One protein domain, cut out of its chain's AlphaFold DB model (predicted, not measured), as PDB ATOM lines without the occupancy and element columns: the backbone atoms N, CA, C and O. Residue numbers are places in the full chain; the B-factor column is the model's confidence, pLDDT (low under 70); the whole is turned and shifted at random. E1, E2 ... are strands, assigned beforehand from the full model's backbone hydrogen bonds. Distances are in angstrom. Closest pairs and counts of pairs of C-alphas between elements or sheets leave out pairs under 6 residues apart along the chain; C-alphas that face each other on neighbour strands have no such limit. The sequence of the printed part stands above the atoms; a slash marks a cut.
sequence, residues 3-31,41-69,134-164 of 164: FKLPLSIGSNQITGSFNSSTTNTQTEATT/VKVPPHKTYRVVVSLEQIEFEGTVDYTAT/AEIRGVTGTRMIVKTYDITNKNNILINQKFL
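Overview. This is residues 3 to 31, 41 to 69 and 134 to 164 of the 164 residues of an uncharacterized protein of Enterococcus mundtii QU 25 (UniProt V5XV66). A long, twisted ribbon of two antiparallel strands, E3 and E4, makes the length of this rod, and the short strand E5 folds back along E4 near one end of the ribbon. A separate hairpin, E1 and E2, lies loosely beside the other half of the ribbon. The printed part has 89 residues, with no named helix and five named strands, E1 to E5 in order along the chain; the class is all strand. One sheet has the order E3, E4, E5 and the other is E1 and E2, both antiparallel. The whole is extended, with a radius of gyration of the C-alphas of 21.0 A and spans of 71 by 20 by 20 A.

Arrangement. E1, residues 3 to 9, and E2, residues 12 to 19, form a hairpin with a tight link of 2 residues. Their directions differ by 151 degrees; N 5 and O 16 are within hydrogen-bond range at 2.8 A, as are N 14 and O 7 at 2.8 A. E3, residues 49 to 69, is an edge strand and the antiparallel neighbour of E4, residues 134 to 150, at 165 degrees. Across this pair N 52 and O 147 are 2.8 A apart, and N 62 and O 136 2.9 A. E5, residues 157 to 163, is the other edge strand and forms a hairpin with E4, the inner strand, at 133 degrees, with N 148 and O 160 at 2.9 A. The closest C-alphas of E2 and E4 are those of Asn 12 and Thr 142, 7.1 A apart. E1 and E4 are near each other, with 6 pairs of C-alphas within 10 A. E1 and E3 are only just apart, at 8.4 A. E2 is apart from E3, and E5 is apart from both E1 and E2.

Along the chain. E1 begins at C-alpha 3, at (182.956, 301.086, 131.303), and is 19.0 A long; E2 is 22.7 A long. E3, the longest strand with 21 residues, runs 61.7 A from C-alpha 49 at (133.134, 301.369, 128.660) to C-alpha 69. E4 is 48.6 A long, and E5 runs 18.3 A to C-alpha 163 at (149.734, 302.864, 121.234).

Size, cuts and confidence. The C-alphas farthest apart are those of His 46 and Thr 69, 71.5 A. Residues 32 to 40 are not printed, with 29.3 A from C-alpha 31 to C-alpha 41; residues 70 to 133 are not printed either, with 16.8 A from C-alpha 69 to C-alpha 134. Residues 20 to 31 hold no named element. The link from E4 to E5 is short, with 6 residues. The mean pLDDT of the printed part is 83.9, and residues 9 to 12 are under 70.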
ATOM      1  N   PHE A   3     183.387 300.677 132.634       74.31
ATOM      2  CA  PHE A   3     182.956 301.086 131.303       74.31
ATOM      3  C   PHE A   3     181.434 301.159 131.261       74.31
ATOM      4  O   PHE A   3     180.759 300.429 131.984       74.31
ATOM      5  N   LYS A   4     180.895 302.012 130.388       81.75
ATOM      6  CA  LYS A   4     179.467 302.025 130.068       81.75
ATOM      7  C   LYS A   4     179.241 301.325 128.737       81.75
ATOM      8  O   LYS A   4     179.830 301.718 127.733       81.75
ATOM      9  N   LEU A   5     178.387 300.312 128.740       75.31
ATOM     10  CA  LEU A   5     177.986 299.562 127.557       75.31
ATOM     11  C   LEU A   5     176.640 300.096 127.056       75.31
ATOM     12  O   LEU A   5     175.664 300.038 127.809       75.31
ATOM     13  N   PRO A   6     176.559 300.631 125.824       76.12
ATOM     14  CA  PRO A   6     175.288 301.005 125.226       76.12
ATOM     15  C   PRO A   6     174.556 299.755 124.722       76.12
ATOM     16  O   PRO A   6     175.115 298.941 123.990       76.12
ATOM     17  N   LEU A   7     173.284 299.632 125.083       74.56
ATOM     18  CA  LEU A   7     172.378 298.576 124.651       74.56
ATOM     19  C   LEU A   7     171.148 299.231 124.029       74.56
ATOM     20  O   LEU A   7     170.534 300.109 124.629       74.56
ATOM     21  N   SER A   8     170.795 298.827 122.810       73.75
ATOM     22  CA  SER A   8     169.578 299.296 122.138       73.75
ATOM     23  C   SER A   8     168.556 298.172 122.112       73.75
ATOM     24  O   SER A   8     168.817 297.115 121.542       73.75
ATOM     25  N   ILE A   9     167.402 298.396 122.738       69.81
ATOM     26  CA  ILE A   9     166.322 297.411 122.844       69.81
ATOM     27  C   ILE A   9     165.041 298.075 122.352       69.81
ATOM     28  O   ILE A   9     164.456 298.923 123.025       69.81
ATOM     29  N   GLY A  10     164.632 297.728 121.131       69.56
ATOM     30  CA  GLY A  10     163.593 298.471 120.420       69.56
ATOM     31  C   GLY A  10     164.040 299.914 120.155       69.56
ATOM     32  O   GLY A  10     165.098 300.135 119.572       69.56
ATOM     33  N   SER A  11     163.240 300.889 120.590       67.06
ATOM     34  CA  SER A  11     163.568 302.324 120.537       67.06
ATOM     35  C   SER A  11     164.323 302.838 121.769       67.06
ATOM     36  O   SER A  11     164.722 304.000 121.782       67.06
ATOM     37  N   ASN A  12     164.515 302.008 122.799       67.88
ATOM     38  CA  ASN A  12     165.126 302.431 124.054       67.88
ATOM     39  C   ASN A  12     166.643 302.238 124.006       67.88
ATOM     40  O   ASN A  12     167.132 301.155 123.674       67.88
ATOM     41  N   GLN A  13     167.383 303.282 124.379       74.44
ATOM     42  CA  GLN A  13     168.823 303.214 124.607       74.44
ATOM     43  C   GLN A  13     169.079 303.122 126.106       74.44
ATOM     44  O   GLN A  13     168.731 304.022 126.864       74.44
ATOM     45  N   ILE A  14     169.693 302.025 126.528       73.81
ATOM     46  CA  ILE A  14     170.042 301.753 127.918       73.81
ATOM     47  C   ILE A  14     171.563 301.735 128.008       73.81
ATOM     48  O   ILE A  14     172.243 301.235 127.114       73.81
ATOM     49  N   THR A  15     172.117 302.270 129.091       76.88
ATOM     50  CA  THR A  15     173.531 302.080 129.417       76.88
ATOM     51  C   THR A  15     173.648 301.156 130.613       76.88
ATOM     52  O   THR A  15     172.965 301.389 131.604       76.88
ATOM     53  N   GLY A  16     174.508 300.147 130.531       76.19
ATOM     54  CA  GLY A  16     174.898 299.331 131.680       76.19
ATOM     55  C   GLY A  16     176.334 299.628 132.091       76.19
ATOM     56  O   GLY A  16     177.206 299.758 131.228       76.19
ATOM     57  N   SER A  17     176.598 299.732 133.390       80.69
ATOM     58  CA  SER A  17     177.970 299.794 133.900       80.69
ATOM     59  C   SER A  17     178.574 298.396 134.011       80.69
ATOM     60  O   SER A  17     177.945 297.457 134.494       80.69
ATOM     61  N   PHE A  18     179.816 298.265 133.556       81.62
ATOM     62  CA  PHE A  18     180.594 297.034 133.592       81.62
ATOM     63  C   PHE A  18     181.981 297.312 134.169       81.62
ATOM     64  O   PHE A  18     182.638 298.261 133.748       81.62
ATOM     65  N   ASN A  19     182.467 296.481 135.097       82.75
ATOM     66  CA  ASN A  19     183.819 296.607 135.638       82.75
ATOM     67  C   ASN A  19     184.650 295.348 135.380       82.75
ATOM     68  O   ASN A  19     184.509 294.352 136.077       82.75
ATOM     69  N   SER A  20     185.606 295.443 134.454       80.25
ATOM     70  CA  SER A  20     186.471 294.321 134.056       80.25
ATOM     71  C   SER A  20     187.429 293.813 135.140       80.25
ATOM     72  O   SER A  20     188.101 292.808 134.942       80.25
ATOM     73  N   SER A  21     187.549 294.515 136.269       82.19
ATOM     74  CA  SER A  21     188.486 294.158 137.344       82.19
ATOM     75  C   SER A  21     187.836 293.366 138.479       82.19
ATOM     76  O   SER A  21     188.483 293.116 139.491       82.19
ATOM     77  N   THR A  22     186.553 293.027 138.369       81.12
ATOM     78  CA  THR A  22     185.799 292.340 139.421       81.12
ATOM     79  C   THR A  22     184.688 291.498 138.802       81.12
ATOM     80  O   THR A  22     184.147 291.837 137.757       81.12
ATOM     81  N   THR A  23     184.349 290.393 139.462       82.50
ATOM     82  CA  THR A  23     183.235 289.510 139.095       82.50
ATOM     83  C   THR A  23     181.913 289.920 139.751       82.50
ATOM     84  O   THR A  23     180.937 289.178 139.679       82.50
ATOM     85  N   ASN A  24     181.872 291.058 140.450       82.94
ATOM     86  CA  ASN A  24     180.679 291.503 141.160       82.94
ATOM     87  C   ASN A  24     179.630 292.018 140.176       82.94
ATOM     88  O   ASN A  24     179.933 292.802 139.275       82.94
ATOM     89  N   THR A  25     178.377 291.643 140.414       82.00
ATOM     90  CA  THR A  25     177.236 292.169 139.667       82.00
ATOM     91  C   THR A  25     177.017 293.644 139.994       82.00
ATOM     92  O   THR A  25     177.025 294.043 141.161       82.00
ATOM     93  N   GLN A  26     176.798 294.453 138.959       80.62
ATOM     94  CA  GLN A  26     176.367 295.841 139.089       80.62
ATOM     95  C   GLN A  26     174.929 295.958 138.594       80.62
ATOM     96  O   GLN A  26     174.612 295.505 137.496       80.62
ATOM     97  N   THR A  27     174.074 296.566 139.410       82.31
ATOM     98  CA  THR A  27     172.663 296.781 139.083       82.31
ATOM     99  C   THR A  27     172.393 298.273 139.025       82.31
ATOM    100  O   THR A  27     172.688 298.997 139.977       82.31
ATOM    101  N   GLU A  28     171.797 298.722 137.927       78.75
ATOM    102  CA  GLU A  28     171.340 300.096 137.751       78.75
ATOM    103  C   GLU A  28     169.836 300.100 137.489       78.75
ATOM    104  O   GLU A  28     169.306 299.220 136.810       78.75
ATOM    105  N   ALA A  29     169.145 301.092 138.043       79.19
ATOM    106  CA  ALA A  29     167.723 301.300 137.830       79.19
ATOM    107  C   ALA A  29     167.493 302.762 137.453       79.19
ATOM    108  O   ALA A  29     167.962 303.669 138.140       79.19
ATOM    109  N   THR A  30     166.761 302.977 136.362       76.56
ATOM    110  CA  THR A  30     166.330 304.306 135.925       76.56
ATOM    111  C   THR A  30     164.811 304.339 135.916       76.56
ATOM    112  O   THR A  30     164.173 303.421 135.405       76.56
ATOM    113  N   THR A  31     164.236 305.390 136.495       78.62
ATOM    114  CA  THR A  31     162.785 305.587 136.534       78.62
ATOM    115  C   THR A  31     162.396 306.636 135.509       78.62
ATOM    116  O   THR A  31     162.811 307.789 135.615       78.62
ATOM    117  N   VAL A  41     137.011 310.035 124.925       83.69
ATOM    118  CA  VAL A  41     136.327 308.812 124.486       83.69
ATOM    119  C   VAL A  41     134.850 309.138 124.293       83.69
ATOM    120  O   VAL A  41     134.176 309.565 125.227       83.69
ATOM    121  N   LYS A  42     134.331 308.943 123.075       87.50
ATOM    122  CA  LYS A  42     132.896 309.092 122.797       87.50
ATOM    123  C   LYS A  42     132.162 307.842 123.273       87.50
ATOM    124  O   LYS A  42     132.405 306.759 122.747       87.50
ATOM    125  N   VAL A  43     131.265 308.008 124.241       88.62
ATOM    126  CA  VAL A  43     130.437 306.926 124.787       88.62
ATOM    127  C   VAL A  43     128.989 307.146 124.339       88.62
ATOM    128  O   VAL A  43     128.403 308.170 124.695       88.62
ATOM    129  N   PRO A  44     128.404 306.248 123.526       90.88
ATOM    130  CA  PRO A  44     126.994 306.335 123.150       90.88
ATOM    131  C   PRO A  44     126.050 306.169 124.357       90.88
ATOM    132  O   PRO A  44     126.450 305.591 125.372       90.88
ATOM    133  N   PRO A  45     124.781 306.609 124.258       92.25
ATOM    134  CA  PRO A  45     123.786 306.384 125.304       92.25
ATOM    135  C   PRO A  45     123.655 304.902 125.673       92.25
ATOM    136  O   PRO A  45     123.716 304.029 124.808       92.25
ATOM    137  N   HIS A  46     123.456 304.630 126.965       91.88
ATOM    138  CA  HIS A  46     123.303 303.280 127.524       91.88
ATOM    139  C   HIS A  46     124.495 302.334 127.288       91.88
ATOM    140  O   HIS A  46     124.332 301.116 127.343       91.88
ATOM    141  N   LYS A  47     125.695 302.876 127.046       90.62
ATOM    142  CA  LYS A  47     126.936 302.103 126.968       90.62
ATOM    143  C   LYS A  47     127.825 302.350 128.180       90.62
ATOM    144  O   LYS A  47     128.001 303.489 128.603       90.62
ATOM    145  N   THR A  48     128.442 301.282 128.682       91.38
ATOM    146  CA  THR A  48     129.468 301.349 129.730       91.38
ATOM    147  C   THR A  48     130.782 300.849 129.165       91.38
ATOM    148  O   THR A  48     130.873 299.697 128.734       91.38
ATOM    149  N   TYR A  49     131.804 301.708 129.161       91.69
ATOM    150  CA  TYR A  49     133.134 301.369 128.660       91.69
ATOM    151  C   TYR A  49     134.140 301.223 129.800       91.69
ATOM    152  O   TYR A  49     134.143 302.004 130.748       91.69
ATOM    153  N   ARG A  50     135.029 300.235 129.675       90.12
ATOM    154  CA  ARG A  50     136.187 300.038 130.552       90.12
ATOM    155  C   ARG A  50     137.459 300.324 129.769       90.12
ATOM    156  O   ARG A  50     137.713 299.679 128.752       90.12
ATOM    157  N   VAL A  51     138.268 301.252 130.266       90.25
ATOM    158  CA  VAL A  51     139.597 301.542 129.720       90.25
ATOM    159  C   VAL A  51     140.639 300.801 130.550       90.25
ATOM    160  O   VAL A  51     140.630 300.882 131.775       90.25
ATOM    161  N   VAL A  52     141.519 300.064 129.880       91.12
ATOM    162  CA  VAL A  52     142.661 299.373 130.480       91.12
ATOM    163  C   VAL A  52     143.927 299.977 129.895       91.12
ATOM    164  O   VAL A  52     144.090 300.017 128.675       91.12
ATOM    165  N   VAL A  53     144.806 300.443 130.775       89.75
ATOM    166  CA  VAL A  53     146.132 300.952 130.422       89.75
ATOM    167  C   VAL A  53     147.158 299.922 130.872       89.75
ATOM    168  O   VAL A  53     147.115 299.468 132.013       89.75
ATOM    169  N   SER A  54     148.057 299.540 129.974       90.31
ATOM    170  CA  SER A  54     149.131 298.586 130.252       90.31
ATOM    171  C   SER A  54     150.439 299.071 129.645       90.31
ATOM    172  O   SER A  54     150.436 299.579 128.525       90.31
ATOM    173  N   LEU A  55     151.549 298.870 130.352       87.44
ATOM    174  CA  LEU A  55     152.893 299.076 129.825       87.44
ATOM    175  C   LEU A  55     153.434 297.739 129.317       87.44
ATOM    176  O   LEU A  55     153.469 296.763 130.063       87.44
ATOM    177  N   GLU A  56     153.825 297.691 128.048       86.19
ATOM    178  CA  GLU A  56     154.542 296.556 127.478       86.19
ATOM    179  C   GLU A  56     155.969 296.548 128.032       86.19
ATOM    180  O   GLU A  56     156.649 297.575 128.004       86.19
ATOM    181  N   GLN A  57     156.400 295.410 128.570       87.19
ATOM    182  CA  GLN A  57     157.739 295.215 129.114       87.19
ATOM    183  C   GLN A  57     158.463 294.145 128.306       87.19
ATOM    184  O   GLN A  57     157.864 293.143 127.916       87.19
ATOM    185  N   ILE A  58     159.751 294.369 128.065       84.88
ATOM    186  CA  ILE A  58     160.658 293.391 127.479       84.88
ATOM    187  C   ILE A  58     161.704 293.043 128.526       84.88
ATOM    188  O   ILE A  58     162.395 293.923 129.041       84.88
ATOM    189  N   GLU A  59     161.820 291.751 128.800       87.62
ATOM    190  CA  GLU A  59     162.942 291.170 129.524       87.62
ATOM    191  C   GLU A  59     163.988 290.714 128.511       87.62
ATOM    192  O   GLU A  59     163.655 290.188 127.447       87.62
ATOM    193  N   PHE A  60     165.256 290.942 128.824       83.31
ATOM    194  CA  PHE A  60     166.361 290.552 127.967       83.31
ATOM    195  C   PHE A  60     167.503 289.980 128.789       83.31
ATOM    196  O   PHE A  60     167.792 290.418 129.905       83.31
ATOM    197  N   GLU A  61     168.176 289.021 128.177       87.69
ATOM    198  CA  GLU A  61     169.382 288.390 128.675       87.69
ATOM    199  C   GLU A  61     170.343 288.245 127.504       87.69
ATOM    200  O   GLU A  61     169.933 288.012 126.363       87.69
ATOM    201  N   GLY A  62     171.626 288.433 127.770       84.25
ATOM    202  CA  GLY A  62     172.637 288.327 126.741       84.25
ATOM    203  C   GLY A  62     174.036 288.310 127.310       84.25
ATOM    204  O   GLY A  62     174.268 288.498 128.503       84.25
ATOM    205  N   THR A  63     174.978 288.114 126.406       87.81
ATOM    206  CA  THR A  63     176.392 288.044 126.725       87.81
ATOM    207  C   THR A  63     177.129 289.079 125.893       87.81
ATOM    208  O   THR A  63     176.852 289.245 124.706       87.81
ATOM    209  N   VAL A  64     178.045 289.801 126.526       84.31
ATOM    210  CA  VAL A  64     178.907 290.793 125.895       84.31
ATOM    211  C   VAL A  64     180.342 290.314 126.022       84.31
ATOM    212  O   VAL A  64     180.901 290.273 127.119       84.31
ATOM    213  N   ASP A  65     180.938 289.978 124.887       89.06
ATOM    214  CA  ASP A  65     182.368 289.716 124.796       89.06
ATOM    215  C   ASP A  65     183.114 291.041 124.626       89.06
ATOM    216  O   ASP A  65     182.685 291.929 123.882       89.06
ATOM    217  N   TYR A  66     184.240 291.189 125.316       85.56
ATOM    218  CA  TYR A  66     185.096 292.359 125.188       85.56
ATOM    219  C   TYR A  66     186.567 291.961 125.113       85.56
ATOM    220  O   TYR A  66     187.017 291.020 125.764       85.56
ATOM    221  N   THR A  67     187.332 292.748 124.359       90.38
ATOM    222  CA  THR A  67     188.789 292.624 124.272       90.38
ATOM    223  C   THR A  67     189.420 293.949 124.671       90.38
ATOM    224  O   THR A  67     189.176 294.985 124.048       90.38
ATOM    225  N   ALA A  68     190.263 293.923 125.698       88.50
ATOM    226  CA  ALA A  68     191.097 295.052 126.086       88.50
ATOM    227  C   ALA A  68     192.503 294.871 125.506       88.50
ATOM    228  O   ALA A  68     193.114 293.819 125.686       88.50
ATOM    229  N   THR A  69     193.025 295.896 124.829       92.69
ATOM    230  CA  THR A  69     194.384 295.884 124.264       92.69
ATOM    231  C   THR A  69     195.232 296.970 124.909       92.69
ATOM    232  O   THR A  69     194.918 298.154 124.802       92.69
ATOM    233  N   ALA A 134     181.023 289.233 129.763       84.94
ATOM    234  CA  ALA A 134     180.090 289.763 130.739       84.94
ATOM    235  C   ALA A 134     178.675 289.310 130.395       84.94
ATOM    236  O   ALA A 134     178.289 289.276 129.230       84.94
ATOM    237  N   GLU A 135     177.888 288.990 131.410       88.06
ATOM    238  CA  GLU A 135     176.477 288.677 131.243       88.06
ATOM    239  C   GLU A 135     175.638 289.918 131.550       88.06
ATOM    240  O   GLU A 135     175.892 290.631 132.524       88.06
ATOM    241  N   ILE A 136     174.645 290.183 130.709       85.56
ATOM    242  CA  ILE A 136     173.707 291.288 130.864       85.56
ATOM    243  C   ILE A 136     172.299 290.734 131.027       85.56
ATOM    244  O   ILE A 136     171.867 289.854 130.284       85.56
ATOM    245  N   ARG A 137     171.568 291.275 131.997       87.06
ATOM    246  CA  ARG A 137     170.149 290.993 132.215       87.06
ATOM    247  C   ARG A 137     169.434 292.291 132.512       87.06
ATOM    248  O   ARG A 137     169.970 293.135 133.232       87.06
ATOM    249  N   GLY A 138     168.227 292.450 131.994       85.31
ATOM    250  CA  GLY A 138     167.445 293.636 132.288       85.31
ATOM    251  C   GLY A 138     165.999 293.543 131.851       85.31
ATOM    252  O   GLY A 138     165.579 292.622 131.154       85.31
ATOM    253  N   VAL A 139     165.241 294.541 132.292       86.25
ATOM    254  CA  VAL A 139     163.829 294.715 131.969       86.25
ATOM    255  C   VAL A 139     163.617 296.169 131.574       86.25
ATOM    256  O   VAL A 139     164.091 297.074 132.261       86.25
ATOM    257  N   THR A 140     162.922 296.408 130.467       84.19
ATOM    258  CA  THR A 140     162.603 297.760 129.991       84.19
ATOM    259  C   THR A 140     161.155 297.856 129.530       84.19
ATOM    260  O   THR A 140     160.628 296.934 128.909       84.19
ATOM    261  N   GLY A 141     160.491 298.968 129.849       81.19
ATOM    262  CA  GLY A 141     159.167 299.285 129.319       81.19
ATOM    263  C   GLY A 141     159.292 299.878 127.919       81.19
ATOM    264  O   GLY A 141     160.016 300.851 127.738       81.19
ATOM    265  N   THR A 142     158.609 299.315 126.929       78.69
ATOM    266  CA  THR A 142     158.782 299.715 125.523       78.69
ATOM    267  C   THR A 142     157.668 300.597 124.997       78.69
ATOM    268  O   THR A 142     157.926 301.492 124.197       78.69
ATOM    269  N   ARG A 143     156.421 300.340 125.399       81.69
ATOM    270  CA  ARG A 143     155.261 301.007 124.805       81.69
ATOM    271  C   ARG A 143     154.057 300.984 125.721       81.69
ATOM    272  O   ARG A 143     153.736 299.947 126.303       81.69
ATOM    273  N   MET A 144     153.335 302.097 125.801       85.38
ATOM    274  CA  MET A 144     152.081 302.138 126.542       85.38
ATOM    275  C   MET A 144     150.914 301.779 125.618       85.38
ATOM    276  O   MET A 144     150.775 302.283 124.506       85.38
ATOM    277  N   ILE A 145     150.052 300.878 126.082       88.62
ATOM    278  CA  ILE A 145     148.896 300.385 125.334       88.62
ATOM    279  C   ILE A 145     147.631 300.776 126.087       88.62
ATOM    280  O   ILE A 145     147.462 300.451 127.262       88.62
ATOM    281  N   VAL A 146     146.715 301.436 125.383       90.19
ATOM    282  CA  VAL A 146     145.396 301.802 125.904       90.19
ATOM    283  C   VAL A 146     144.339 301.016 125.144       90.19
ATOM    284  O   VAL A 146     144.145 301.218 123.944       90.19
ATOM    285  N   LYS A 147     143.641 300.120 125.844       91.81
ATOM    286  CA  LYS A 147     142.547 299.312 125.294       91.81
ATOM    287  C   LYS A 147     141.221 299.757 125.891       91.81
ATOM    288  O   LYS A 147     141.088 299.873 127.105       91.81
ATOM    289  N   THR A 148     140.230 299.986 125.040       91.50
ATOM    290  CA  THR A 148     138.866 300.327 125.460       91.50
ATOM    291  C   THR A 148     137.938 299.169 125.131       91.50
ATOM    292  O   THR A 148     137.933 298.686 123.998       91.50
ATOM    293  N   TYR A 149     137.149 298.744 126.113       92.75
ATOM    294  CA  TYR A 149     136.192 297.651 125.992       92.75
ATOM    295  C   TYR A 149     134.768 298.149 126.231       92.75
ATOM    296  O   TYR A 149     134.541 298.877 127.197       92.75
ATOM    297  N   ASP A 150     133.812 297.710 125.413       92.19
ATOM    298  CA  ASP A 150     132.387 297.773 125.745       92.19
ATOM    299  C   ASP A 150     132.059 296.616 126.695       92.19
ATOM    300  O   ASP A 150     132.308 295.455 126.364       92.19
ATOM    301  N   ILE A 151     131.543 296.939 127.882       92.00
ATOM    302  CA  ILE A 151     131.199 295.966 128.929       92.00
ATOM    303  C   ILE A 151     129.694 295.927 129.231       92.00
ATOM    304  O   ILE A 151     129.270 295.320 130.214       92.00
ATOM    305  N   THR A 152     128.873 296.552 128.383       89.12
ATOM    306  CA  THR A 152     127.427 296.734 128.606       89.12
ATOM    307  C   THR A 152     126.677 295.403 128.747       89.12
ATOM    308  O   THR A 152     125.813 295.270 129.606       89.12
ATOM    309  N   ASN A 153     127.041 294.386 127.957       83.31
ATOM    310  CA  ASN A 153     126.322 293.105 127.892       83.31
ATOM    311  C   ASN A 153     127.122 291.922 128.472       83.31
ATOM    312  O   ASN A 153     126.980 290.800 127.994       83.31
ATOM    313  N   LYS A 154     127.991 292.157 129.470       74.44
ATOM    314  CA  LYS A 154     128.936 291.179 130.074       74.44
ATOM    315  C   LYS A 154     130.005 290.602 129.130       74.44
ATOM    316  O   LYS A 154     131.052 290.167 129.601       74.44
ATOM    317  N   ASN A 155     129.791 290.647 127.817       74.44
ATOM    318  CA  ASN A 155     130.808 290.354 126.815       74.44
ATOM    319  C   ASN A 155     131.762 291.547 126.706       74.44
ATOM    320  O   ASN A 155     131.340 292.640 126.341       74.44
ATOM    321  N   ASN A 156     133.041 291.333 127.023       83.38
ATOM    322  CA  ASN A 156     134.086 292.356 126.938       83.38
ATOM    323  C   ASN A 156     134.533 292.537 125.480       83.38
ATOM    324  O   ASN A 156     135.520 291.937 125.053       83.38
ATOM    325  N   ILE A 157     133.814 293.350 124.707       88.62
ATOM    326  CA  ILE A 157     134.134 293.583 123.293       88.62
ATOM    327  C   ILE A 157     135.199 294.676 123.200       88.62
ATOM    328  O   ILE A 157     134.973 295.797 123.650       88.62
ATOM    329  N   LEU A 158     136.363 294.367 122.618       89.38
ATOM    330  CA  LEU A 158     137.396 295.367 122.336       89.38
ATOM    331  C   LEU A 158     136.904 296.302 121.224       89.38
ATOM    332  O   LEU A 158     136.617 295.848 120.121       89.38
ATOM    333  N   ILE A 159     136.830 297.601 121.513       89.94
ATOM    334  CA  ILE A 159     136.327 298.612 120.568       89.94
ATOM    335  C   ILE A 159     137.411 299.572 120.076       89.94
ATOM    336  O   ILE A 159     137.260 300.177 119.020       89.94
ATOM    337  N   ASN A 160     138.498 299.737 120.831       86.62
ATOM    338  CA  ASN A 160     139.615 300.586 120.430       86.62
ATOM    339  C   ASN A 160     140.916 300.126 121.093       86.62
ATOM    340  O   ASN A 160     140.914 299.751 122.269       86.62
ATOM    341  N   GLN A 161     142.019 300.212 120.355       88.75
ATOM    342  CA  GLN A 161     143.371 300.012 120.852       88.75
ATOM    343  C   GLN A 161     144.274 301.120 120.309       88.75
ATOM    344  O   GLN A 161     144.363 301.319 119.098       88.75
ATOM    345  N   LYS A 162     144.965 301.812 121.214       84.62
ATOM    346  CA  LYS A 162     145.961 302.830 120.882       84.62
ATOM    347  C   LYS A 162     147.309 302.493 121.497       84.62
ATOM    348  O   LYS A 162     147.375 301.899 122.573       84.62
ATOM    349  N   PHE A 163     148.348 302.930 120.804       83.69
ATOM    350  CA  PHE A 163     149.734 302.864 121.234       83.69
ATOM    351  C   PHE A 163     150.221 304.283 121.510       83.69
ATOM    352  O   PHE A 163     149.936 305.184 120.716       83.69
ATOM    353  N   LEU A 164     150.890 304.462 122.642       71.50
ATOM    354  CA  LEU A 164     151.484 305.712 123.100       71.50
ATOM    355  C   LEU A 164     152.978 305.508 123.312       71.50
ATOM    356  O   LEU A 164     153.345 304.416 123.817       71.50
TER     357      LEU A 164